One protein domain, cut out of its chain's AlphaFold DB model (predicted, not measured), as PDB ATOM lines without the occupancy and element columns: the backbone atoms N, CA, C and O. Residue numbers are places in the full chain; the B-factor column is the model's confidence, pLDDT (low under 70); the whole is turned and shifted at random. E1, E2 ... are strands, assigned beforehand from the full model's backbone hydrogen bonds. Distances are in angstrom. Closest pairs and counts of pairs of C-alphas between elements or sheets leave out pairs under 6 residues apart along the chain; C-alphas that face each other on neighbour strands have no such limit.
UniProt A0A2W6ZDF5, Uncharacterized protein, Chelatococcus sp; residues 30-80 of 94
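AT A GLANCE: This is residues 30 to 80 of the 94 residues of an uncharacterized protein of Chelatococcus sp (UniProt A0A2W6ZDF5). A small sheet of three strands, E1, E2 and E3, folds back and forth on itself, and a fourth strand, E4, is set off from one face of it near the edge strand E1 and runs crosswise to E1 without pairing with it. The loop of residues 50 to 57 and the tail of residues 77 to 80 make opposite ends of the whole. The printed part has 51 residues, with no named helix and four named strands, E1, E2, E3 and E4 along the chain; the sheet's order is E1 - E2 - E3, all antiparallel. The class is all strand, though under half of the residues, 25 of 51, are in named elements. The whole is only just compact, close to loose, with a radius of gyration of the C-alphas of 11.5 A and spans of 32 by 28 by 18 A.

HOW THE PARTS SIT: Begin with the sheet: E1, residues 32 to 38, E2, residues 43 to 49, and E3, residues 58 to 62, form a meander, each strand the antiparallel neighbour of the one before. E1 and E2 are a hairpin, with 151 degrees between their directions. Look at C-alphas 37 and 44, which face each other at 4.4 A, and at N 34 and O 47, within hydrogen-bond range at 2.8 A. E2 and E3 are a hairpin too, at 165 degrees; C-alphas 47 and 60 face each other at 4.6 A, and N 46 is 2.8 A from O 61, within hydrogen-bond range. E2 is the inner strand, and E1 and E3 are the edge strands. E4, residues 71 to 76, pairs with no named strand. E4 and E1 are near each other, with 10 pairs of C-alphas within 10 A but no pair within 8 A. E2 and E4 are apart, but only just, at 8.5 A between their closest C-alphas; E3 and E4 are apart.

IN THESE COORDINATES: Find C-alpha 32 at (8.365, -28.940, 31.687); from there E1 runs 18.3 A to C-alpha 38 at (16.133, -19.377, 18.186). E2 runs 19.0 A from Cys 43 to Phe 49, and E3 runs 13.5 A from Pro 58 to Leu 62. E4 runs 13.8 A from Ile 71 and ends at C-alpha 76, at (11.263, -35.229, 20.766).

THE WHOLE: The two C-alphas farthest apart are those of Pro 54 and Asp 79, at 34.5 A. The printed part runs from residue 30 to residue 80 with no cut. The link from E1 to E2 is tight, and those from E2 to E3 and from E3 to E4 are short, with 8 residues each. The mean pLDDT of the printed part is 91.1, and no printed residue is under 70.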
ATOM      1  N   GLY A  30      11.810 -30.697  37.811       89.44
ATOM      2  CA  GLY A  30      10.773 -31.418  37.096       89.44
ATOM      3  C   GLY A  30       9.755 -30.547  36.368       89.44
ATOM      4  O   GLY A  30       8.762 -31.095  35.891       89.44
ATOM      5  N   ALA A  31       9.994 -29.242  36.241       91.38
ATOM      6  CA  ALA A  31       9.195 -28.388  35.378       91.38
ATOM      7  C   ALA A  31       9.430 -28.741  33.903       91.38
ATOM      8  O   ALA A  31      10.532 -29.125  33.499       91.38
ATOM      9  N   LEU A  32       8.363 -28.635  33.112       93.44
ATOM     10  CA  LEU A  32       8.365 -28.940  31.687       93.44
ATOM     11  C   LEU A  32       8.377 -27.655  30.866       93.44
ATOM     12  O   LEU A  32       7.667 -26.695  31.171       93.44
ATOM     13  N   TYR A  33       9.146 -27.689  29.787       95.69
ATOM     14  CA  TYR A  33       9.364 -26.565  28.892       95.69
ATOM     15  C   TYR A  33       9.190 -27.001  27.446       95.69
ATOM     16  O   TYR A  33       9.635 -28.075  27.053       95.69
ATOM     17  N   ILE A  34       8.591 -26.143  26.630       96.00
ATOM     18  CA  ILE A  34       8.658 -26.260  25.176       96.00
ATOM     19  C   ILE A  34      10.006 -25.695  24.746       96.00
ATOM     20  O   ILE A  34      10.329 -24.553  25.078       96.00
ATOM     21  N   LEU A  35      10.782 -26.486  24.010       96.88
ATOM     22  CA  LEU A  35      12.076 -26.070  23.490       96.88
ATOM     23  C   LEU A  35      11.951 -25.689  22.018       96.88
ATOM     24  O   LEU A  35      11.403 -26.438  21.202       96.88
ATOM     25  N   ARG A  36      12.496 -24.526  21.665       95.44
ATOM     26  CA  ARG A  36      12.569 -24.057  20.283       95.44
ATOM     27  C   ARG A  36      13.934 -23.457  19.992       95.44
ATOM     28  O   ARG A  36      14.387 -22.596  20.739       95.44
ATOM     29  N   TRP A  37      14.572 -23.876  18.904       95.25
ATOM     30  CA  TRP A  37      15.777 -23.209  18.429       95.25
ATOM     31  C   TRP A  37      15.448 -21.766  18.030       95.25
ATOM     32  O   TRP A  37      14.451 -21.529  17.345       95.25
ATOM     33  N   VAL A  38      16.267 -20.812  18.474       95.06
ATOM     34  CA  VAL A  38      16.133 -19.377  18.186       95.06
ATOM     35  C   VAL A  38      17.323 -18.953  17.317       95.06
ATOM     36  O   VAL A  38      18.386 -18.628  17.861       95.06
ATOM     37  N   PRO A  39      17.185 -18.954  15.975       93.94
ATOM     38  CA  PRO A  39      18.302 -18.719  15.057       93.94
ATOM     39  C   PRO A  39      19.008 -17.381  15.282       93.94
ATOM     40  O   PRO A  39      20.232 -17.302  15.227       93.94
ATOM     41  N   GLU A  40      18.264 -16.326  15.610       95.69
ATOM     42  CA  GLU A  40      18.798 -14.973  15.804       95.69
ATOM     43  C   GLU A  40      19.668 -14.859  17.061       95.69
ATOM     44  O   GLU A  40      20.427 -13.901  17.222       95.69
ATOM     45  N   LYS A  41      19.522 -15.811  17.987       95.25
ATOM     46  CA  LYS A  41      20.271 -15.875  19.246       95.25
ATOM     47  C   LYS A  41      21.237 -17.051  19.307       95.25
ATOM     48  O   LYS A  41      21.984 -17.106  20.282       95.25
ATOM     49  N   GLN A  42      21.228 -17.925  18.294       95.56
ATOM     50  CA  GLN A  42      22.066 -19.124  18.197       95.56
ATOM     51  C   GLN A  42      21.998 -19.961  19.486       95.56
ATOM     52  O   GLN A  42      23.016 -20.310  20.076       95.56
ATOM     53  N   CYS A  43      20.781 -20.178  19.994       96.75
ATOM     54  CA  CYS A  43      20.548 -20.953  21.211       96.75
ATOM     55  C   CYS A  43      19.132 -21.535  21.243       96.75
ATOM     56  O   CYS A  43      18.242 -21.108  20.501       96.75
ATOM     57  N   TRP A  44      18.907 -22.469  22.161       97.75
ATOM     58  CA  TRP A  44      17.572 -22.952  22.491       97.75
ATOM     59  C   TRP A  44      16.831 -21.957  23.389       97.75
ATOM     60  O   TRP A  44      17.375 -21.456  24.369       97.75
ATOM     61  N   GLY A  45      15.568 -21.688  23.077       97.19
ATOM     62  CA  GLY A  45      14.615 -21.030  23.962       97.19
ATOM     63  C   GLY A  45      13.739 -22.062  24.667       97.19
ATOM     64  O   GLY A  45      13.232 -22.978  24.020       97.19
ATOM     65  N   ALA A  46      13.539 -21.902  25.972       97.00
ATOM     66  CA  ALA A  46      12.628 -22.692  26.790       97.00
ATOM     67  C   ALA A  46      11.429 -21.839  27.214       97.00
ATOM     68  O   ALA A  46      11.579 -20.895  27.990       97.00
ATOM     69  N   LEU A  47      10.244 -22.181  26.711       96.00
ATOM     70  CA  LEU A  47       8.976 -21.575  27.107       96.00
ATOM     71  C   LEU A  47       8.258 -22.506  28.083       96.00
ATOM     72  O   LEU A  47       7.933 -23.641  27.735       96.00
ATOM     73  N   GLY A  48       7.988 -22.039  29.295       93.94
ATOM     74  CA  GLY A  48       7.340 -22.864  30.310       93.94
ATOM     75  C   GLY A  48       6.970 -22.080  31.554       93.94
ATOM     76  O   GLY A  48       6.796 -20.864  31.507       93.94
ATOM     77  N   PHE A  49       6.839 -22.795  32.667       89.62
ATOM     78  CA  PHE A  49       6.563 -22.214  33.976       89.62
ATOM     79  C   PHE A  49       7.699 -22.556  34.920       89.62
ATOM     80  O   PHE A  49       8.080 -23.719  35.037       89.62
ATOM     81  N   ARG A  50       8.202 -21.546  35.622       82.44
ATOM     82  CA  ARG A  50       9.334 -21.725  36.524       82.44
ATOM     83  C   ARG A  50       8.946 -22.588  37.725       82.44
ATOM     84  O   ARG A  50       8.032 -22.227  38.469       82.44
ATOM     85  N   GLY A  51       9.634 -23.716  37.909       75.00
ATOM     86  CA  GLY A  51       9.336 -24.685  38.972       75.00
ATOM     87  C   GLY A  51       9.750 -24.240  40.379       75.00
ATOM     88  O   GLY A  51       9.216 -24.742  41.363       75.00
ATOM     89  N   ASP A  52      10.675 -23.285  40.482       78.38
ATOM     90  CA  ASP A  52      11.252 -22.810  41.746       78.38
ATOM     91  C   ASP A  52      10.560 -21.556  42.325       78.38
ATOM     92  O   ASP A  52      10.925 -21.076  43.400       78.38
ATOM     93  N   HIS A  53       9.573 -20.993  41.619       75.94
ATOM     94  CA  HIS A  53       8.895 -19.769  42.032       75.94
ATOM     95  C   HIS A  53       7.604 -20.101  42.802       75.94
ATOM     96  O   HIS A  53       6.832 -20.958  42.371       75.94
ATOM     97  N   PRO A  54       7.280 -19.387  43.901       76.94
ATOM     98  CA  PRO A  54       6.082 -19.653  44.714       76.94
ATOM     99  C   PRO A  54       4.751 -19.447  43.969       76.94
ATOM    100  O   PRO A  54       3.687 -19.785  44.484       76.94
ATOM    101  N   ARG A  55       4.788 -18.868  42.767       80.50
ATOM    102  CA  ARG A  55       3.652 -18.765  41.846       80.50
ATOM    103  C   ARG A  55       4.088 -19.259  40.476       80.50
ATOM    104  O   ARG A  55       5.139 -18.825  40.012       80.50
ATOM    105  N   LEU A  56       3.261 -20.075  39.822       78.19
ATOM    106  CA  LEU A  56       3.469 -20.482  38.430       78.19
ATOM    107  C   LEU A  56       3.511 -19.226  37.553       78.19
ATOM    108  O   LEU A  56       2.477 -18.617  37.284       78.19
ATOM    109  N   TRP A  57       4.714 -18.812  37.163       79.19
ATOM    110  CA  TRP A  57       4.922 -17.652  36.307       79.19
ATOM    111  C   TRP A  57       5.425 -18.128  34.947       79.19
ATOM    112  O   TRP A  57       6.393 -18.897  34.918       79.19
ATOM    113  N   PRO A  58       4.777 -17.724  33.840       88.25
ATOM    114  CA  PRO A  58       5.260 -18.072  32.518       88.25
ATOM    115  C   PRO A  58       6.590 -17.364  32.265       88.25
ATOM    116  O   PRO A  58       6.758 -16.185  32.588       88.25
ATOM    117  N   GLU A  59       7.534 -18.072  31.667       91.19
ATOM    118  CA  GLU A  59       8.839 -17.527  31.316       91.19
ATOM    119  C   GLU A  59       9.298 -18.027  29.949       91.19
ATOM    120  O   GLU A  59       8.965 -19.136  29.525       91.19
ATOM    121  N   LEU A  60      10.098 -17.193  29.290       93.12
ATOM    122  CA  LEU A  60      10.919 -17.575  28.153       93.12
ATOM    123  C   LEU A  60      12.383 -17.418  28.567       93.12
ATOM    124  O   LEU A  60      12.858 -16.294  28.737       93.12
ATOM    125  N   ALA A  61      13.088 -18.534  28.722       94.31
ATOM    126  CA  ALA A  61      14.514 -18.554  29.028       94.31
ATOM    127  C   ALA A  61      15.323 -18.845  27.761       94.31
ATOM    128  O   ALA A  61      15.055 -19.818  27.061       94.31
ATOM    129  N   LEU A  62      16.326 -18.017  27.465       97.12
ATOM    130  CA  LEU A  62      17.320 -18.319  26.435       97.12
ATOM    131  C   LEU A  62      18.427 -19.154  27.078       97.12
ATOM    132  O   LEU A  62      19.116 -18.667  27.969       97.12
ATOM    133  N   LEU A  63      18.588 -20.400  26.642       96.50
ATOM    134  CA  LEU A  63      19.445 -21.410  27.265       96.50
ATOM    135  C   LEU A  63      20.904 -21.242  26.840       96.50
ATOM    136  O   LEU A  63      21.469 -22.029  26.085       96.50
ATOM    137  N   ARG A  64      21.497 -20.158  27.321       95.00
ATOM    138  CA  ARG A  64      22.892 -19.781  27.116       95.00
ATOM    139  C   ARG A  64      23.426 -19.132  28.384       95.00
ATOM    140  O   ARG A  64      22.648 -18.707  29.236       95.00
ATOM    141  N   GLU A  65      24.745 -19.018  28.488       94.50
ATOM    142  CA  GLU A  65      25.404 -18.377  29.634       94.50
ATOM    143  C   GLU A  65      24.923 -18.996  30.962       94.50
ATOM    144  O   GLU A  65      25.033 -20.209  31.142       94.50
ATOM    145  N   ALA A  66      24.354 -18.195  31.869       92.75
ATOM    146  CA  ALA A  66      23.844 -18.649  33.163       92.75
ATOM    147  C   ALA A  66      22.740 -19.720  33.057       92.75
ATOM    148  O   ALA A  66      22.543 -20.486  33.996       92.75
ATOM    149  N   GLU A  67      22.049 -19.801  31.918       93.38
ATOM    150  CA  GLU A  67      20.899 -20.686  31.704       93.38
ATOM    151  C   GLU A  67      21.225 -21.934  30.872       93.38
ATOM    152  O   GLU A  67      20.355 -22.778  30.657       93.38
ATOM    153  N   ALA A  68      22.470 -22.091  30.410       90.31
ATOM    154  CA  ALA A  68      22.867 -23.183  29.513       90.31
ATOM    155  C   ALA A  68      22.625 -24.585  30.107       90.31
ATOM    156  O   ALA A  68      22.398 -25.541  29.370       90.31
ATOM    157  N   GLY A  69      22.654 -24.705  31.437       92.69
ATOM    158  CA  GLY A  69      22.449 -25.962  32.162       92.69
ATOM    159  C   GLY A  69      21.044 -26.160  32.737       92.69
ATOM    160  O   GLY A  69      20.847 -27.108  33.493       92.69
ATOM    161  N   ARG A  70      20.078 -25.276  32.445       94.06
ATOM    162  CA  ARG A  70      18.746 -25.331  33.077       94.06
ATOM    163  C   ARG A  70      17.988 -26.617  32.733       94.06
ATOM    164  O   ARG A  70      17.332 -27.195  33.596       94.06
ATOM    165  N   ILE A  71      18.062 -27.055  31.479       96.69
ATOM    166  CA  ILE A  71      17.380 -28.264  31.007       96.69
ATOM    167  C   ILE A  71      18.304 -29.464  31.191       96.69
ATOM    168  O   ILE A  71      19.371 -29.540  30.584       96.69
ATOM    169  N   VAL A  72      17.875 -30.414  32.019       96.38
ATOM    170  CA  VAL A  72      18.648 -31.624  32.340       96.38
ATOM    171  C   VAL A  72      18.340 -32.782  31.397       96.38
ATOM    172  O   VAL A  72      19.150 -33.696  31.256       96.38
ATOM    173  N   GLY A  73      17.194 -32.739  30.718       96.69
ATOM    174  CA  GLY A  73      16.869 -33.694  29.671       96.69
ATOM    175  C   GLY A  73      15.737 -33.233  28.771       96.69
ATOM    176  O   GLY A  73      14.959 -32.348  29.130       96.69
ATOM    177  N   HIS A  74      15.637 -33.853  27.604       97.69
ATOM    178  CA  HIS A  74      14.647 -33.541  26.590       97.69
ATOM    179  C   HIS A  74      14.057 -34.800  25.954       97.69
ATOM    180  O   HIS A  74      14.602 -35.897  26.049       97.69
ATOM    181  N   VAL A  75      12.935 -34.624  25.268       96.56
ATOM    182  CA  VAL A  75      12.343 -35.631  24.389       96.56
ATOM    183  C   VAL A  75      11.790 -34.959  23.141       96.56
ATOM    184  O   VAL A  75      11.272 -33.841  23.202       96.56
ATOM    185  N   GLN A  76      11.903 -35.642  22.006       95.12
ATOM    186  CA  GLN A  76      11.263 -35.229  20.766       95.12
ATOM    187  C   GLN A  76       9.785 -35.634  20.780       95.12
ATOM    188  O   GLN A  76       9.441 -36.788  21.040       95.12
ATOM    189  N   GLY A  77       8.907 -34.670  20.521       89.12
ATOM    190  CA  GLY A  77       7.486 -34.910  20.309       89.12
ATOM    191  C   GLY A  77       7.204 -35.539  18.939       89.12
ATOM    192  O   GLY A  77       8.096 -35.626  18.097       89.12
ATOM    193  N   PRO A  78       5.956 -35.957  18.687       86.31
ATOM    194  CA  PRO A  78       5.564 -36.485  17.388       86.31
ATOM    195  C   PRO A  78       5.726 -35.434  16.281       86.31
ATOM    196  O   PRO A  78       5.602 -34.223  16.518       86.31
ATOM    197  N   ASP A  79       5.957 -35.908  15.059       80.81
ATOM    198  CA  ASP A  79       5.970 -35.054  13.877       80.81
ATOM    199  C   ASP A  79       4.583 -34.449  13.640       80.81
ATOM    200  O   ASP A  79       3.599 -35.166  13.476       80.81
ATOM    201  N   ILE A  80       4.505 -33.115  13.572       71.19
ATOM    202  CA  ILE A  80       3.245 -32.384  13.317       71.19
ATOM    203  C   ILE A  80       2.672 -32.735  11.936       71.19
ATOM    204  O   ILE A  80       1.464 -32.682  11.728       71.19
TER     205      ILE A  80